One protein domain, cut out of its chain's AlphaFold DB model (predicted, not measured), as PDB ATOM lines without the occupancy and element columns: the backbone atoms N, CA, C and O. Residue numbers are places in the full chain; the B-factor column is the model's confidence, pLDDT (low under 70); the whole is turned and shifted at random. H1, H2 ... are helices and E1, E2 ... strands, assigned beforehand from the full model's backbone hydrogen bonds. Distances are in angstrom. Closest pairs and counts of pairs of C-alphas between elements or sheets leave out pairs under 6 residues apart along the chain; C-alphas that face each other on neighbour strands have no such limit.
ATOM      1  N   THR A  24       0.139   5.247 -40.620       93.50
ATOM      2  CA  THR A  24       0.888   5.208 -39.360       93.50
ATOM      3  C   THR A  24      -0.086   5.232 -38.200       93.50
ATOM      4  O   THR A  24      -1.012   6.039 -38.188       93.50
ATOM      5  N   VAL A  25       0.136   4.348 -37.235       94.31
ATOM      6  CA  VAL A  25      -0.671   4.217 -36.027       94.31
ATOM      7  C   VAL A  25       0.262   4.159 -34.829       94.31
ATOM      8  O   VAL A  25       1.251   3.430 -34.841       94.31
ATOM      9  N   SER A  26      -0.051   4.934 -33.805       95.31
ATOM     10  CA  SER A  26       0.654   4.987 -32.532       95.31
ATOM     11  C   SER A  26      -0.291   4.543 -31.425       95.31
ATOM     12  O   SER A  26      -1.428   5.012 -31.362       95.31
ATOM     13  N   PHE A  27       0.187   3.654 -30.557       95.31
ATOM     14  CA  PHE A  27      -0.535   3.186 -29.380       95.31
ATOM     15  C   PHE A  27       0.190   3.698 -28.138       95.31
ATOM     16  O   PHE A  27       1.311   3.279 -27.837       95.31
ATOM     17  N   SER A  28      -0.429   4.645 -27.440       96.19
ATOM     18  CA  SER A  28       0.158   5.306 -26.274       96.19
ATOM     19  C   SER A  28      -0.475   4.816 -24.968       96.19
ATOM     20  O   SER A  28      -1.658   4.449 -24.961       96.19
ATOM     21  N   PRO A  29       0.279   4.823 -23.854       96.25
ATOM     22  CA  PRO A  29      -0.264   4.521 -22.540       96.25
ATOM     23  C   PRO A  29      -1.435   5.439 -22.167       96.25
ATOM     24  O   PRO A  29      -1.400   6.645 -22.418       96.25
ATOM     25  N   ALA A  30      -2.431   4.883 -21.479       94.19
ATOM     26  CA  ALA A  30      -3.569   5.621 -20.925       94.19
ATOM     27  C   ALA A  30      -3.152   6.730 -19.939       94.19
ATOM     28  O   ALA A  30      -3.896   7.679 -19.722       94.19
ATOM     29  N   THR A  31      -1.961   6.604 -19.344       94.31
ATOM     30  CA  THR A  31      -1.402   7.557 -18.376       94.31
ATOM     31  C   THR A  31      -0.932   8.868 -18.998       94.31
ATOM     32  O   THR A  31      -0.652   9.800 -18.254       94.31
ATOM     33  N   LEU A  32      -0.787   8.944 -20.325       93.88
ATOM     34  CA  LEU A  32      -0.530  10.219 -20.994       93.88
ATOM     35  C   LEU A  32      -1.807  11.067 -21.009       93.88
ATOM     36  O   LEU A  32      -2.904  10.519 -20.973       93.88
ATOM     37  N   ASP A  33      -1.675  12.386 -21.119       89.25
ATOM     38  CA  ASP A  33      -2.833  13.283 -21.262       89.25
ATOM     39  C   ASP A  33      -3.349  13.346 -22.710       89.25
ATOM     40  O   ASP A  33      -4.521  13.616 -22.948       89.25
ATOM     41  N   ASN A  34      -2.477  13.080 -23.686       89.88
ATOM     42  CA  ASN A  34      -2.768  13.137 -25.119       89.88
ATOM     43  C   ASN A  34      -2.182  11.925 -25.849       89.88
ATOM     44  O   ASN A  34      -1.329  11.212 -25.317       89.88
ATOM     45  N   CYS A  35      -2.621  11.690 -27.089       91.88
ATOM     46  CA  CYS A  35      -1.984  10.681 -27.926       91.88
ATOM     47  C   CYS A  35      -0.584  11.129 -28.361       91.88
ATOM     48  O   CYS A  35      -0.395  12.251 -28.834       91.88
ATOM     49  N   ALA A  36       0.383  10.221 -28.278       95.12
ATOM     50  CA  ALA A  36       1.715  10.440 -28.813       95.12
ATOM     51  C   ALA A  36       1.704  10.263 -30.341       95.12
ATOM     52  O   ALA A  36       1.275   9.227 -30.853       95.12
ATOM     53  N   SER A  37       2.172  11.268 -31.080       91.94
ATOM     54  CA  SER A  37       2.191  11.265 -32.546       91.94
ATOM     55  C   SER A  37       3.376  10.487 -33.130       91.94
ATOM     56  O   SER A  37       4.258  10.009 -32.411       91.94
ATOM     57  N   ASN A  38       3.441  10.407 -34.464       86.19
ATOM     58  CA  ASN A  38       4.612   9.881 -35.166       86.19
ATOM     59  C   ASN A  38       5.904  10.590 -34.712       86.19
ATOM     60  O   ASN A  38       5.947  11.817 -34.628       86.19
ATOM     61  N   GLY A  39       6.944   9.806 -34.424       84.69
ATOM     62  CA  GLY A  39       8.240  10.281 -33.932       84.69
ATOM     63  C   GLY A  39       8.356  10.393 -32.408       84.69
ATOM     64  O   GLY A  39       9.467  10.581 -31.918       84.69
ATOM     65  N   SER A  40       7.261  10.245 -31.654       90.25
ATOM     66  CA  SER A  40       7.340  10.162 -30.192       90.25
ATOM     67  C   SER A  40       7.980   8.845 -29.742       90.25
ATOM     68  O   SER A  40       7.825   7.806 -30.383       90.25
ATOM     69  N   THR A  41       8.684   8.884 -28.610       93.19
ATOM     70  CA  THR A  41       9.225   7.708 -27.912       93.19
ATOM     71  C   THR A  41       8.292   7.183 -26.819       93.19
ATOM     72  O   THR A  41       8.591   6.172 -26.194       93.19
ATOM     73  N   GLU A  42       7.178   7.869 -26.557       94.25
ATOM     74  CA  GLU A  42       6.228   7.549 -25.475       94.25
ATOM     75  C   GLU A  42       5.169   6.521 -25.895       94.25
ATOM     76  O   GLU A  42       4.315   6.130 -25.101       94.25
ATOM     77  N   ALA A  43       5.212   6.083 -27.151       95.38
ATOM     78  CA  ALA A  43       4.281   5.126 -27.717       95.38
ATOM     79  C   ALA A  43       4.982   4.126 -28.625       95.38
ATOM     80  O   ALA A  43       6.026   4.404 -29.218       95.38
ATOM     81  N   ILE A  44       4.353   2.966 -28.769       95.94
ATOM     82  CA  ILE A  44       4.721   1.981 -29.780       95.94
ATOM     83  C   ILE A  44       4.047   2.360 -31.099       95.94
ATOM     84  O   ILE A  44       2.872   2.735 -31.119       95.94
ATOM     85  N   ILE A  45       4.788   2.302 -32.205       95.44
ATOM     86  CA  ILE A  45       4.318   2.836 -33.492       95.44
ATOM     87  C   ILE A  45       4.407   1.759 -34.562       95.44
ATOM     88  O   ILE A  45       5.441   1.117 -34.727       95.44
ATOM     89  N   PHE A  46       3.329   1.599 -35.317       94.19
ATOM     90  CA  PHE A  46       3.237   0.754 -36.496       94.19
ATOM     91  C   PHE A  46       3.073   1.627 -37.745       94.19
ATOM     92  O   PHE A  46       2.240   2.532 -37.777       94.19
ATOM     93  N   THR A  47       3.806   1.315 -38.812       93.06
ATOM     94  CA  THR A  47       3.650   1.970 -40.117       93.06
ATOM     95  C   THR A  47       3.600   0.941 -41.236       93.06
ATOM     96  O   THR A  47       4.418   0.024 -41.271       93.06
ATOM     97  N   THR A  48       2.709   1.130 -42.209       90.75
ATOM     98  CA  THR A  48       2.692   0.346 -43.452       90.75
ATOM     99  C   THR A  48       2.461   1.217 -44.683       90.75
ATOM    100  O   THR A  48       1.683   2.175 -44.657       90.75
ATOM    101  N   SER A  49       3.137   0.861 -45.775       88.31
ATOM    102  CA  SER A  49       2.897   1.397 -47.117       88.31
ATOM    103  C   SER A  49       2.098   0.429 -47.998       88.31
ATOM    104  O   SER A  49       1.594   0.837 -49.042       88.31
ATOM    105  N   SER A  50       1.937  -0.836 -47.604       86.94
ATOM    106  CA  SER A  50       1.177  -1.834 -48.369       86.94
ATOM    107  C   SER A  50      -0.325  -1.624 -48.193       86.94
ATOM    108  O   SER A  50      -0.773  -1.323 -47.090       86.94
ATOM    109  N   ILE A  51      -1.107  -1.772 -49.264       87.00
ATOM    110  CA  ILE A  51      -2.577  -1.818 -49.201       87.00
ATOM    111  C   ILE A  51      -2.973  -3.294 -49.265       87.00
ATOM    112  O   ILE A  51      -2.769  -3.888 -50.322       87.00
ATOM    113  N   PRO A  52      -3.500  -3.882 -48.178       83.75
ATOM    114  CA  PRO A  52      -3.841  -5.295 -48.180       83.75
ATOM    115  C   PRO A  52      -4.971  -5.649 -49.158       83.75
ATOM    116  O   PRO A  52      -5.979  -4.942 -49.222       83.75
ATOM    117  N   LEU A  53      -4.846  -6.772 -49.864       79.12
ATOM    118  CA  LEU A  53      -5.884  -7.391 -50.693       79.12
ATOM    119  C   LEU A  53      -7.002  -8.012 -49.842       79.12
ATOM    120  O   LEU A  53      -8.152  -8.067 -50.276       79.12
ATOM    121  N   SER A  54      -6.673  -8.458 -48.627       77.56
ATOM    122  CA  SER A  54      -7.618  -8.955 -47.614       77.56
ATOM    123  C   SER A  54      -7.368  -8.298 -46.258       77.56
ATOM    124  O   SER A  54      -6.294  -7.747 -46.047       77.56
ATOM    125  N   TYR A  55      -8.325  -8.342 -45.326       82.50
ATOM    126  CA  TYR A  55      -8.099  -7.823 -43.972       82.50
ATOM    127  C   TYR A  55      -6.998  -8.600 -43.251       82.50
ATOM    128  O   TYR A  55      -7.028  -9.827 -43.186       82.50
ATOM    129  N   GLN A  56      -6.054  -7.858 -42.677       84.12
ATOM    130  CA  GLN A  56      -4.882  -8.391 -41.999       84.12
ATOM    131  C   GLN A  56      -4.935  -8.068 -40.522       84.12
ATOM    132  O   GLN A  56      -4.883  -6.900 -40.145       84.12
ATOM    133  N   CYS A  57      -4.980  -9.109 -39.696       86.38
ATOM    134  CA  CYS A  57      -5.014  -8.984 -38.247       86.38
ATOM    135  C   CYS A  57      -3.603  -8.967 -37.655       86.38
ATOM    136  O   CYS A  57      -2.743  -9.802 -37.965       86.38
ATOM    137  N   PHE A  58      -3.386  -8.048 -36.725       88.25
ATOM    138  CA  PHE A  58      -2.146  -7.903 -35.989       88.25
ATOM    139  C   PHE A  58      -2.423  -7.924 -34.488       88.25
ATOM    140  O   PHE A  58      -3.253  -7.165 -33.992       88.25
ATOM    141  N   ASN A  59      -1.706  -8.785 -33.768       90.06
ATOM    142  CA  ASN A  59      -1.626  -8.740 -32.314       90.06
ATOM    143  C   ASN A  59      -0.463  -7.814 -31.920       90.06
ATOM    144  O   ASN A  59       0.622  -7.905 -32.503       90.06
ATOM    145  N   ILE A  60      -0.699  -6.901 -30.975       92.12
ATOM    146  CA  ILE A  60       0.310  -5.950 -30.493       92.12
ATOM    147  C   ILE A  60       1.461  -6.682 -29.789       92.12
ATOM    148  O   ILE A  60       2.621  -6.344 -30.013       92.12
ATOM    149  N   GLU A  61       1.175  -7.725 -29.014       91.44
ATOM    150  CA  GLU A  61       2.194  -8.532 -28.340       91.44
ATOM    151  C   GLU A  61       3.116  -9.235 -29.343       91.44
ATOM    152  O   GLU A  61       4.335  -9.143 -29.225       91.44
ATOM    153  N   ASP A  62       2.558  -9.842 -30.393       88.62
ATOM    154  CA  ASP A  62       3.357 -10.483 -31.447       88.62
ATOM    155  C   ASP A  62       4.225  -9.468 -32.208       88.62
ATOM    156  O   ASP A  62       5.338  -9.769 -32.643       88.62
ATOM    157  N   LEU A  63       3.690  -8.263 -32.418       88.81
ATOM    158  CA  LEU A  63       4.356  -7.194 -33.155       88.81
ATOM    159  C   LEU A  63       5.528  -6.592 -32.386       88.81
ATOM    160  O   LEU A  63       6.607  -6.424 -32.957       88.81
ATOM    161  N   PHE A  64       5.295  -6.229 -31.127       92.31
ATOM    162  CA  PHE A  64       6.200  -5.388 -30.348       92.31
ATOM    163  C   PHE A  64       6.883  -6.136 -29.201       92.31
ATOM    164  O   PHE A  64       7.949  -5.720 -28.768       92.31
ATOM    165  N   GLY A  65       6.320  -7.255 -28.742       86.69
ATOM    166  CA  GLY A  65       6.935  -8.130 -27.741       86.69
ATOM    167  C   GLY A  65       7.988  -9.080 -28.313       86.69
ATOM    168  O   GLY A  65       8.736  -9.695 -27.552       86.69
ATOM    169  N   SER A  66       8.085  -9.208 -29.641       78.38
ATOM    170  CA  SER A  66       9.120 -10.034 -30.265       78.38
ATOM    171  C   SER A  66      10.491  -9.351 -30.220       78.38
ATOM    172  O   SER A  66      10.635  -8.178 -30.560       78.38
ATOM    173  N   SER A  67      11.539 -10.114 -29.903       67.19
ATOM    174  CA  SER A  67      12.933  -9.644 -29.978       67.19
ATOM    175  C   SER A  67      13.398  -9.315 -31.404       67.19
ATOM    176  O   SER A  67      14.453  -8.712 -31.585       67.19
ATOM    177  N   ASN A  68      12.610  -9.696 -32.415       66.94
ATOM    178  CA  ASN A  68      12.863  -9.434 -33.832       66.94
ATOM    179  C   ASN A  68      12.100  -8.205 -34.356       66.94
ATOM    180  O   ASN A  68      12.106  -7.945 -35.561       66.94
ATOM    181  N   ALA A  69      11.418  -7.464 -33.480       74.75
ATOM    182  CA  ALA A  69      10.740  -6.234 -33.848       74.75
ATOM    183  C   ALA A  69      11.767  -5.216 -34.368       74.75
ATOM    184  O   ALA A  69      12.681  -4.804 -33.654       74.75
ATOM    185  N   SER A  70      11.633  -4.831 -35.639       73.00
ATOM    186  CA  SER A  70      12.604  -3.980 -36.323       73.00
ATOM    187  C   SER A  70      11.950  -2.724 -36.903       73.00
ATOM    188  O   SER A  70      10.864  -2.814 -37.489       73.00
ATOM    189  N   PRO A  71      12.621  -1.558 -36.806       66.06
ATOM    190  CA  PRO A  71      12.226  -0.353 -37.528       66.06
ATOM    191  C   PRO A  71      12.563  -0.436 -39.022       66.06
ATOM    192  O   PRO A  71      12.147   0.429 -39.793       66.06
ATOM    193  N   SER A  72      13.305  -1.456 -39.459       72.25
ATOM    194  CA  SER A  72      13.478  -1.761 -40.879       72.25
ATOM    195  C   SER A  72      12.185  -2.313 -41.469       72.25
ATOM    196  O   SER A  72      11.390  -2.941 -40.772       72.25
ATOM    197  N   TRP A  73      11.977  -2.089 -42.768       70.38
ATOM    198  CA  TRP A  73      10.850  -2.693 -43.477       70.38
ATOM    199  C   TRP A  73      10.939  -4.214 -43.377       70.38
ATOM    200  O   TRP A  73      11.875  -4.829 -43.886       70.38
ATOM    201  N   GLY A  74       9.974  -4.794 -42.677       62.97
ATOM    202  CA  GLY A  74       9.781  -6.225 -42.555       62.97
ATOM    203  C   GLY A  74       8.507  -6.639 -43.270       62.97
ATOM    204  O   GLY A  74       7.578  -5.847 -43.431       62.97
ATOM    205  N   SER A  75       8.463  -7.899 -43.667       63.47
ATOM    206  CA  SER A  75       7.309  -8.514 -44.301       63.47
ATOM    207  C   SER A  75       6.686  -9.544 -43.375       63.47
ATOM    208  O   SER A  75       7.390 -10.246 -42.645       63.47
ATOM    209  N   ARG A  76       5.356  -9.631 -43.388       64.44
ATOM    210  CA  ARG A  76       4.632 -10.765 -42.818       64.44
ATOM    211  C   ARG A  76       3.747 -11.347 -43.901       64.44
ATOM    212  O   ARG A  76       2.892 -10.634 -44.419       64.44
ATOM    213  N   THR A  77       3.933 -12.631 -44.180       59.69
ATOM    214  CA  THR A  77       2.940 -13.445 -44.872       59.69
ATOM    215  C   THR A  77       1.851 -13.815 -43.878       59.69
ATOM    216  O   THR A  77       2.119 -14.359 -42.805       59.69
ATOM    217  N   THR A  78       0.612 -13.475 -44.195       54.03
ATOM    218  CA  THR A  78      -0.551 -13.931 -43.433       54.03
ATOM    219  C   THR A  78      -1.352 -14.892 -44.293       54.03
ATOM    220  O   THR A  78      -1.545 -14.687 -45.494       54.03
ATOM    221  N   GLU A  79      -1.791 -15.985 -43.680       53.22
ATOM    222  CA  GLU A  79      -2.716 -16.906 -44.322       53.22
ATOM    223  C   GLU A  79      -4.110 -16.282 -44.292       53.22
ATOM    224  O   GLU A  79      -4.680 -16.021 -43.231       53.22
ATOM    225  N   SER A  80      -4.644 -15.995 -45.475       48.53
ATOM    226  CA  SER A  80      -5.998 -15.479 -45.627       48.53
ATOM    227  C   SER A  80      -7.005 -16.601 -45.328       48.53
ATOM    228  O   SER A  80      -6.855 -17.713 -45.829       48.53
ATOM    229  N   ALA A  81      -8.064 -16.335 -44.553       48.19
ATOM    230  CA  ALA A  81      -9.065 -17.340 -44.145       48.19
ATOM    231  C   ALA A  81      -9.945 -17.885 -45.300       48.19
ATOM    232  O   ALA A  81     -10.880 -18.658 -45.077       48.19
ATOM    233  N   SER A  82      -9.678 -17.478 -46.545       45.06
ATOM    234  CA  SER A  82     -10.391 -17.932 -47.737       45.06
ATOM    235  C   SER A  82      -9.740 -19.199 -48.310       45.06
ATOM    236  O   SER A  82      -8.521 -19.332 -48.326       45.06
ATOM    237  N   ARG A  83     -10.551 -20.130 -48.836       39.38
ATOM    238  CA  ARG A  83     -10.124 -21.432 -49.404       39.38
ATOM    239  C   ARG A  83      -9.188 -21.341 -50.625       39.38
ATOM    240  O   ARG A  83      -8.831 -22.370 -51.196       39.38
ATOM    241  N   THR A  84      -8.787 -20.140 -51.023       45.16
ATOM    242  CA  THR A  84      -7.793 -19.876 -52.058       45.16
ATOM    243  C   THR A  84      -6.606 -19.197 -51.383       45.16
ATOM    244  O   THR A  84      -6.594 -17.983 -51.189       45.16
ATOM    245  N   TYR A  85      -5.635 -20.009 -50.962       44.44
ATOM    246  CA  TYR A  85      -4.421 -19.570 -50.275       44.44
ATOM    247  C   TYR A  85      -3.620 -18.614 -51.163       44.44
ATOM    248  O   TYR A  85      -2.842 -19.037 -52.014       44.44
ATOM    249  N   THR A  86      -3.809 -17.314 -50.970       49.44
ATOM    250  CA  THR A  86      -2.861 -16.302 -51.431       49.44
ATOM    251  C   THR A  86      -2.216 -15.729 -50.181       49.44
ATOM    252  O   THR A  86      -2.869 -15.070 -49.377       49.44
ATOM    253  N   SER A  87      -0.950 -16.080 -49.945       58.53
ATOM    254  CA  SER A  87      -0.158 -15.429 -48.907       58.53
ATOM    255  C   SER A  87       0.118 -14.009 -49.375       58.53
ATOM    256  O   SER A  87       0.743 -13.822 -50.420       58.53
ATOM    257  N   GLU A  88      -0.345 -13.021 -48.624       67.94
ATOM    258  CA  GLU A  88      -0.045 -11.627 -48.918       67.94
ATOM    259  C   GLU A  88       1.093 -11.137 -48.028       67.94
ATOM    260  O   GLU A  88       1.093 -11.355 -46.818       67.94
ATOM    261  N   GLU A  89       2.064 -10.473 -48.646       72.56
ATOM    262  CA  GLU A  89       3.210  -9.868 -47.985       72.56
ATOM    263  C   GLU A  89       2.918  -8.392 -47.683       72.56
ATOM    264  O   GLU A  89       2.832  -7.544 -48.575       72.56
ATOM    265  N   ILE A  90       2.758  -8.078 -46.395       80.94
ATOM    266  CA  ILE A  90       2.566  -6.701 -45.930       80.94
ATOM    267  C   ILE A  90       3.893  -6.126 -45.457       80.94
ATOM    268  O   ILE A  90       4.429  -6.544 -44.427       80.94
ATOM    269  N   SER A  91       4.378  -5.115 -46.179       86.56
ATOM    270  CA  SER A  91       5.537  -4.327 -45.779       86.56
ATOM    271  C   SER A  91       5.156  -3.420 -44.614       86.56
ATOM    272  O   SER A  91       4.270  -2.563 -44.725       86.56
ATOM    273  N   ARG A  92       5.806  -3.615 -43.470       88.56
ATOM    274  CA  ARG A  92       5.541  -2.885 -42.228       88.56
ATOM    275  C   ARG A  92       6.825  -2.489 -41.514       88.56
ATOM    276  O   ARG A  92       7.865  -3.118 -41.689       88.56
ATOM    277  N   ARG A  93       6.727  -1.476 -40.662       90.12
ATOM    278  CA  ARG A  93       7.764  -1.063 -39.711       90.12
ATOM    279  C   ARG A  93       7.160  -0.906 -38.332       90.12
ATOM    280  O   ARG A  93       6.021  -0.451 -38.213       90.12
ATOM    281  N   VAL A  94       7.938  -1.266 -37.319       92.62
ATOM    282  CA  VAL A  94       7.587  -1.053 -35.917       92.62
ATOM    283  C   VAL A  94       8.659  -0.214 -35.236       92.62
ATOM    284  O   VAL A  94       9.850  -0.457 -35.413       92.62
ATOM    285  N   PHE A  95       8.248   0.780 -34.460       93.12
ATOM    286  CA  PHE A  95       9.149   1.634 -33.691       93.12
ATOM    287  C   PHE A  95       8.856   1.503 -32.204       93.12
ATOM    288  O   PHE A  95       7.734   1.182 -31.804       93.12
ATOM    289  N   ASN A  96       9.891   1.757 -31.403       93.31
ATOM    290  CA  ASN A  96       9.850   1.695 -29.943       93.31
ATOM    291  C   ASN A  96       9.380   0.335 -29.398       93.31
ATOM    292  O   ASN A  96       8.826   0.259 -28.314       93.31
ATOM    293  N   ALA A  97       9.628  -0.769 -30.108       92.12
ATOM    294  CA  ALA A  97       9.238  -2.098 -29.627       92.12
ATOM    295  C   ALA A  97       9.835  -2.433 -28.246       92.12
ATOM    296  O   ALA A  97       9.167  -3.023 -27.410       92.12
ATOM    297  N   ASN A  98      11.042  -1.944 -27.948       90.19
ATOM    298  CA  ASN A  98      11.676  -2.114 -26.637       90.19
ATOM    299  C   ASN A  98      10.931  -1.420 -25.479       90.19
ATOM    300  O   ASN A  98      11.204  -1.733 -24.324       90.19
ATOM    301  N   SER A  99      10.031  -0.469 -25.758       90.44
ATOM    302  CA  SER A  99       9.177   0.162 -24.743       90.44
ATOM    303  C   SER A  99       7.822  -0.535 -24.593       90.44
ATOM    304  O   SER A  99       6.967  -0.055 -23.845       90.44
ATOM    305  N   TYR A 100       7.589  -1.636 -25.315       94.31
ATOM    306  CA  TYR A 100       6.399  -2.453 -25.133       94.31
ATOM    307  C   TYR A 100       6.422  -3.168 -23.781       94.31
ATOM    308  O   TYR A 100       7.426  -3.753 -23.377       94.31
ATOM    309  N   SER A 101       5.279  -3.168 -23.104       94.56
ATOM    310  CA  SER A 101       5.038  -3.978 -21.915       94.56
ATOM    311  C   SER A 101       3.615  -4.520 -21.950       94.56
ATOM    312  O   SER A 101       2.662  -3.767 -22.139       94.56
ATOM    313  N   ALA A 102       3.463  -5.822 -21.696       93.00
ATOM    314  CA  ALA A 102       2.157  -6.476 -21.611       93.00
ATOM    315  C   ALA A 102       1.292  -5.967 -20.436       93.00
ATOM    316  O   ALA A 102       0.093  -6.225 -20.391       93.00
ATOM    317  N   GLN A 103       1.889  -5.253 -19.474       94.56
ATOM    318  CA  GLN A 103       1.202  -4.663 -18.323       94.56
ATOM    319  C   GLN A 103       0.702  -3.237 -18.598       94.56
ATOM    320  O   GLN A 103      -0.089  -2.705 -17.817       94.56
ATOM    321  N   THR A 104       1.151  -2.608 -19.684       95.94
ATOM    322  CA  THR A 104       0.751  -1.248 -20.042       95.94
ATOM    323  C   THR A 104      -0.626  -1.249 -20.700       95.94
ATOM    324  O   THR A 104      -0.901  -2.023 -21.617       95.94
ATOM    325  N   ASN A 105      -1.492  -0.341 -20.252       95.44
ATOM    326  CA  ASN A 105      -2.771  -0.079 -20.901       95.44
ATOM    327  C   ASN A 105      -2.567   0.876 -22.085       95.44
ATOM    328  O   ASN A 105      -2.491   2.090 -21.896       95.44
ATOM    329  N   TYR A 106      -2.468   0.327 -23.291       94.56
ATOM    330  CA  TYR A 106      -2.433   1.071 -24.542       94.56
ATOM    331  C   TYR A 106      -3.859   1.345 -25.017       94.56
ATOM    332  O   TYR A 106      -4.434   0.560 -25.770       94.56
ATOM    333  N   SER A 107      -4.441   2.451 -24.565       92.50
ATOM    334  CA  SER A 107      -5.798   2.854 -24.948       92.50
ATOM    335  C   SER A 107      -5.841   4.135 -25.781       92.50
ATOM    336  O   SER A 107      -6.868   4.430 -26.381       92.50
ATOM    337  N   ARG A 108      -4.747   4.898 -25.876       92.38
ATOM    338  CA  ARG A 108      -4.694   6.103 -26.715       92.38
ATOM    339  C   ARG A 108      -4.155   5.764 -28.093       92.38
ATOM    340  O   ARG A 108      -3.082   5.176 -28.209       92.38
ATOM    341  N   ILE A 109      -4.883   6.156 -29.128       92.56
ATOM    342  CA  ILE A 109      -4.557   5.861 -30.519       92.56
ATOM    343  C   ILE A 109      -4.371   7.170 -31.252       92.56
ATOM    344  O   ILE A 109      -5.317   7.940 -31.383       92.56
ATOM    345  N   TRP A 110      -3.186   7.387 -31.800       93.00
ATOM    346  CA  TRP A 110      -3.016   8.387 -32.843       93.00
ATOM    347  C   TRP A 110      -2.884   7.692 -34.191       93.00
ATOM    348  O   TRP A 110      -2.143   6.716 -34.306       93.00
ATOM    349  N   TYR A 111      -3.582   8.180 -35.212       91.50
ATOM    350  CA  TYR A 111      -3.441   7.660 -36.569       91.50
ATOM    351  C   TYR A 111      -3.230   8.779 -37.582       91.50
ATOM    352  O   TYR A 111      -3.766   9.881 -37.452       91.50
ATOM    353  N   GLN A 112      -2.479   8.464 -38.631       90.56
ATOM    354  CA  GLN A 112      -2.282   9.344 -39.770       90.56
ATOM    355  C   GLN A 112      -2.254   8.534 -41.060       90.56
ATOM    356  O   GLN A 112      -1.495   7.573 -41.204       90.56
ATOM    357  N   GLN A 113      -3.082   8.953 -42.008       89.25
ATOM    358  CA  GLN A 113      -3.086   8.448 -43.372       89.25
ATOM    359  C   GLN A 113      -3.619   9.549 -44.277       89.25
ATOM    360  O   GLN A 113      -4.757   9.985 -44.120       89.25
ATOM    361  N   GLN A 114      -2.808   9.984 -45.236       83.56
ATOM    362  CA  GLN A 114      -3.180  11.048 -46.163       83.56
ATOM    363  C   GLN A 114      -2.865  10.666 -47.598       83.56
ATOM    364  O   GLN A 114      -1.888   9.968 -47.880       83.56
ATOM    365  N   ASN A 115      -3.673  11.190 -48.514       75.00
ATOM    366  CA  ASN A 115      -3.309  11.263 -49.909       75.00
ATOM    367  C   ASN A 115      -2.505  12.549 -50.139       75.00
ATOM    368  O   ASN A 115      -3.060  13.640 -50.139       75.00
ATOM    369  N   PHE A 116      -1.197  12.430 -50.359       61.69
ATOM    370  CA  PHE A 116      -0.317  13.592 -50.533       61.69
ATOM    371  C   PHE A 116      -0.663  14.465 -51.745       61.69
ATOM    372  O   PHE A 116      -0.335  15.649 -51.742       61.69
ATOM    373  N   THR A 117      -1.326  13.924 -52.774       66.56
ATOM    374  CA  THR A 117      -1.695  14.717 -53.959       66.56
ATOM    375  C   THR A 117      -2.982  15.511 -53.759       66.56
ATOM    376  O   THR A 117      -3.237  16.464 -54.492       66.56
ATOM    377  N   SER A 118      -3.813  15.143 -52.786       68.12
ATOM    378  CA  SER A 118      -5.058  15.842 -52.455       68.12
ATOM    379  C   SER A 118      -5.432  15.581 -50.994       68.12
ATOM    380  O   SER A 118      -6.441  14.917 -50.737       68.12
ATOM    381  N   PRO A 119      -4.621  16.066 -50.032       68.88
ATOM    382  CA  PRO A 119      -4.839  15.785 -48.624       68.88
ATOM    383  C   PRO A 119      -6.090  16.526 -48.176       68.88
ATOM    384  O   PRO A 119      -6.127  17.758 -48.134       68.88
ATOM    385  N   SER A 141      -6.546  14.438 -40.770       84.44
ATOM    386  CA  SER A 141      -5.909  15.750 -40.895       84.44
ATOM    387  C   SER A 141      -4.386  15.627 -41.089       84.44
ATOM    388  O   SER A 141      -3.791  14.553 -40.919       84.44
ATOM    389  N   GLY A 142      -3.739  16.746 -41.449       81.25
ATOM    390  CA  GLY A 142      -2.282  16.832 -41.640       81.25
ATOM    391  C   GLY A 142      -1.482  16.369 -40.428       81.25
ATOM    392  O   GLY A 142      -0.438  15.745 -40.583       81.25
ATOM    393  N   ASN A 143      -2.019  16.597 -39.230       83.19
ATOM    394  CA  ASN A 143      -1.366  16.262 -37.968       83.19
ATOM    395  C   ASN A 143      -1.830  14.912 -37.398       83.19
ATOM    396  O   ASN A 143      -1.470  14.574 -36.272       83.19
ATOM    397  N   GLY A 144      -2.611  14.143 -38.163       87.50
ATOM    398  CA  GLY A 144      -3.280  12.935 -37.688       87.50
ATOM    399  C   GLY A 144      -4.474  13.239 -36.781       87.50
ATOM    400  O   GLY A 144      -4.807  14.393 -36.525       87.50
ATOM    401  N   GLU A 145      -5.121  12.190 -36.290       86.38
ATOM    402  CA  GLU A 145      -6.205  12.291 -35.307       86.38
ATOM    403  C   GLU A 145      -5.886  11.439 -34.081       86.38
ATOM    404  O   GLU A 145      -5.157  10.450 -34.179       86.38
ATOM    405  N   CYS A 146      -6.482  11.802 -32.947       88.62
ATOM    406  CA  CYS A 146      -6.329  11.119 -31.668       88.62
ATOM    407  C   CYS A 146      -7.673  10.561 -31.191       88.62
ATOM    408  O   CYS A 146      -8.687  11.258 -31.222       88.62
ATOM    409  N   TYR A 147      -7.655   9.322 -30.707       86.81
ATOM    410  CA  TYR A 147      -8.790   8.633 -30.106       86.81
ATOM    411  C   TYR A 147      -8.391   7.988 -28.785       86.81
ATOM    412  O   TYR A 147      -7.251   7.561 -28.602       86.81
ATOM    413  N   GLU A 148      -9.355   7.866 -27.881       87.88
ATOM    414  CA  GLU A 148      -9.192   7.143 -26.626       87.88
ATOM    415  C   GLU A 148     -10.160   5.962 -26.581       87.88
ATOM    416  O   GLU A 148     -11.373   6.106 -26.729       87.88
ATOM    417  N   ALA A 149      -9.600   4.775 -26.400       86.38
ATOM    418  CA  ALA A 149     -10.322   3.535 -26.238       86.38
ATOM    419  C   ALA A 149     -10.783   3.358 -24.785       86.38
ATOM    420  O   ALA A 149     -10.019   3.639 -23.861       86.38
ATOM    421  N   PRO A 150     -11.975   2.789 -24.545       85.06
ATOM    422  CA  PRO A 150     -12.424   2.481 -23.187       85.06
ATOM    423  C   PRO A 150     -11.710   1.262 -22.565       85.06
ATOM    424  O   PRO A 150     -11.958   0.926 -21.410       85.06
ATOM    425  N   TYR A 151     -10.833   0.579 -23.308       86.75
ATOM    426  CA  TYR A 151     -10.055  -0.581 -22.857       86.75
ATOM    427  C   TYR A 151      -8.677  -0.623 -23.516       86.75
ATOM    428  O   TYR A 151      -8.410   0.066 -24.502       86.75
ATOM    429  N   ASN A 152      -7.826  -1.502 -22.986       92.62
ATOM    430  CA  ASN A 152      -6.525  -1.809 -23.562       92.62
ATOM    431  C   ASN A 152      -6.668  -2.455 -24.945       92.62
ATOM    432  O   ASN A 152      -7.419  -3.419 -25.125       92.62
ATOM    433  N   ILE A 153      -5.916  -1.954 -25.915       92.06
ATOM    434  CA  ILE A 153      -5.913  -2.466 -27.279       92.06
ATOM    435  C   ILE A 153      -4.923  -3.626 -27.345       92.06
ATOM    436  O   ILE A 153      -3.729  -3.447 -27.146       92.06
ATOM    437  N   GLY A 154      -5.419  -4.828 -27.637       91.12
ATOM    438  CA  GLY A 154      -4.566  -6.008 -27.848       91.12
ATOM    439  C   GLY A 154      -4.287  -6.312 -29.321       91.12
ATOM    440  O   GLY A 154      -3.308  -6.973 -29.657       91.12
ATOM    441  N   SER A 155      -5.151  -5.841 -30.220       90.75
ATOM    442  CA  SER A 155      -5.080  -6.161 -31.643       90.75
ATOM    443  C   SER A 155      -5.772  -5.112 -32.499       90.75
ATOM    444  O   SER A 155      -6.702  -4.439 -32.051       90.75
TER     445      SER A 155
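This is residues 24 to 119 and 141 to 155 of the 205 residues of an uncharacterized protein of Aureobasidium melanogenum CBS 110374 (UniProt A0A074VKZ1). With little regular structure, this domain is built on one strongly twisted antiparallel sheet, E4 E5 E2 E1 E6 E7, which the short helix H1 grazes. The 111 printed residues hold E1 E2 E3 H1 E4 E5 E6 E7 in chain order, mostly strand, with only 44 residues in named elements. It is compact, with radius of gyration of the C-alphas 14.6 A and spans of 45 by 39 by 28 A.

E1, residues 24 to 29, and E2, residues 44 to 48, form a hairpin, with N 25 and O 46 within hydrogen-bond range at 2.8 A. E5, residues 88 to 95, is E2's other neighbour (N 93 and O 47, 2.8 A) and forms a hairpin with edge strand E4, residues 74 to 78 (N 74 and O 92, 2.9 A). E6, residues 106 to 112, is neighbour to E1 (N 26 and O 110, 2.8 A) and edge strand E7, residues 145 to 148 (N 109 and O 147, 2.8 A). H1, residues 60 to 64, only grazes the sheet; its O i to N i+4 pair is within range. E3, residues 56 to 59, pairs with no named strand.

E1 begins at C-alpha 24 (0.888, 5.208, -39.360); E7 ends at C-alpha 148 (-9.192, 7.143, -26.626). E5 is 22.2 A long.

Residues 120 to 140 are not printed; C-alphas 119 and 141 are 7.8 A apart. The link E1 to E2 is long. Residues under pLDDT 70 include 74 to 88.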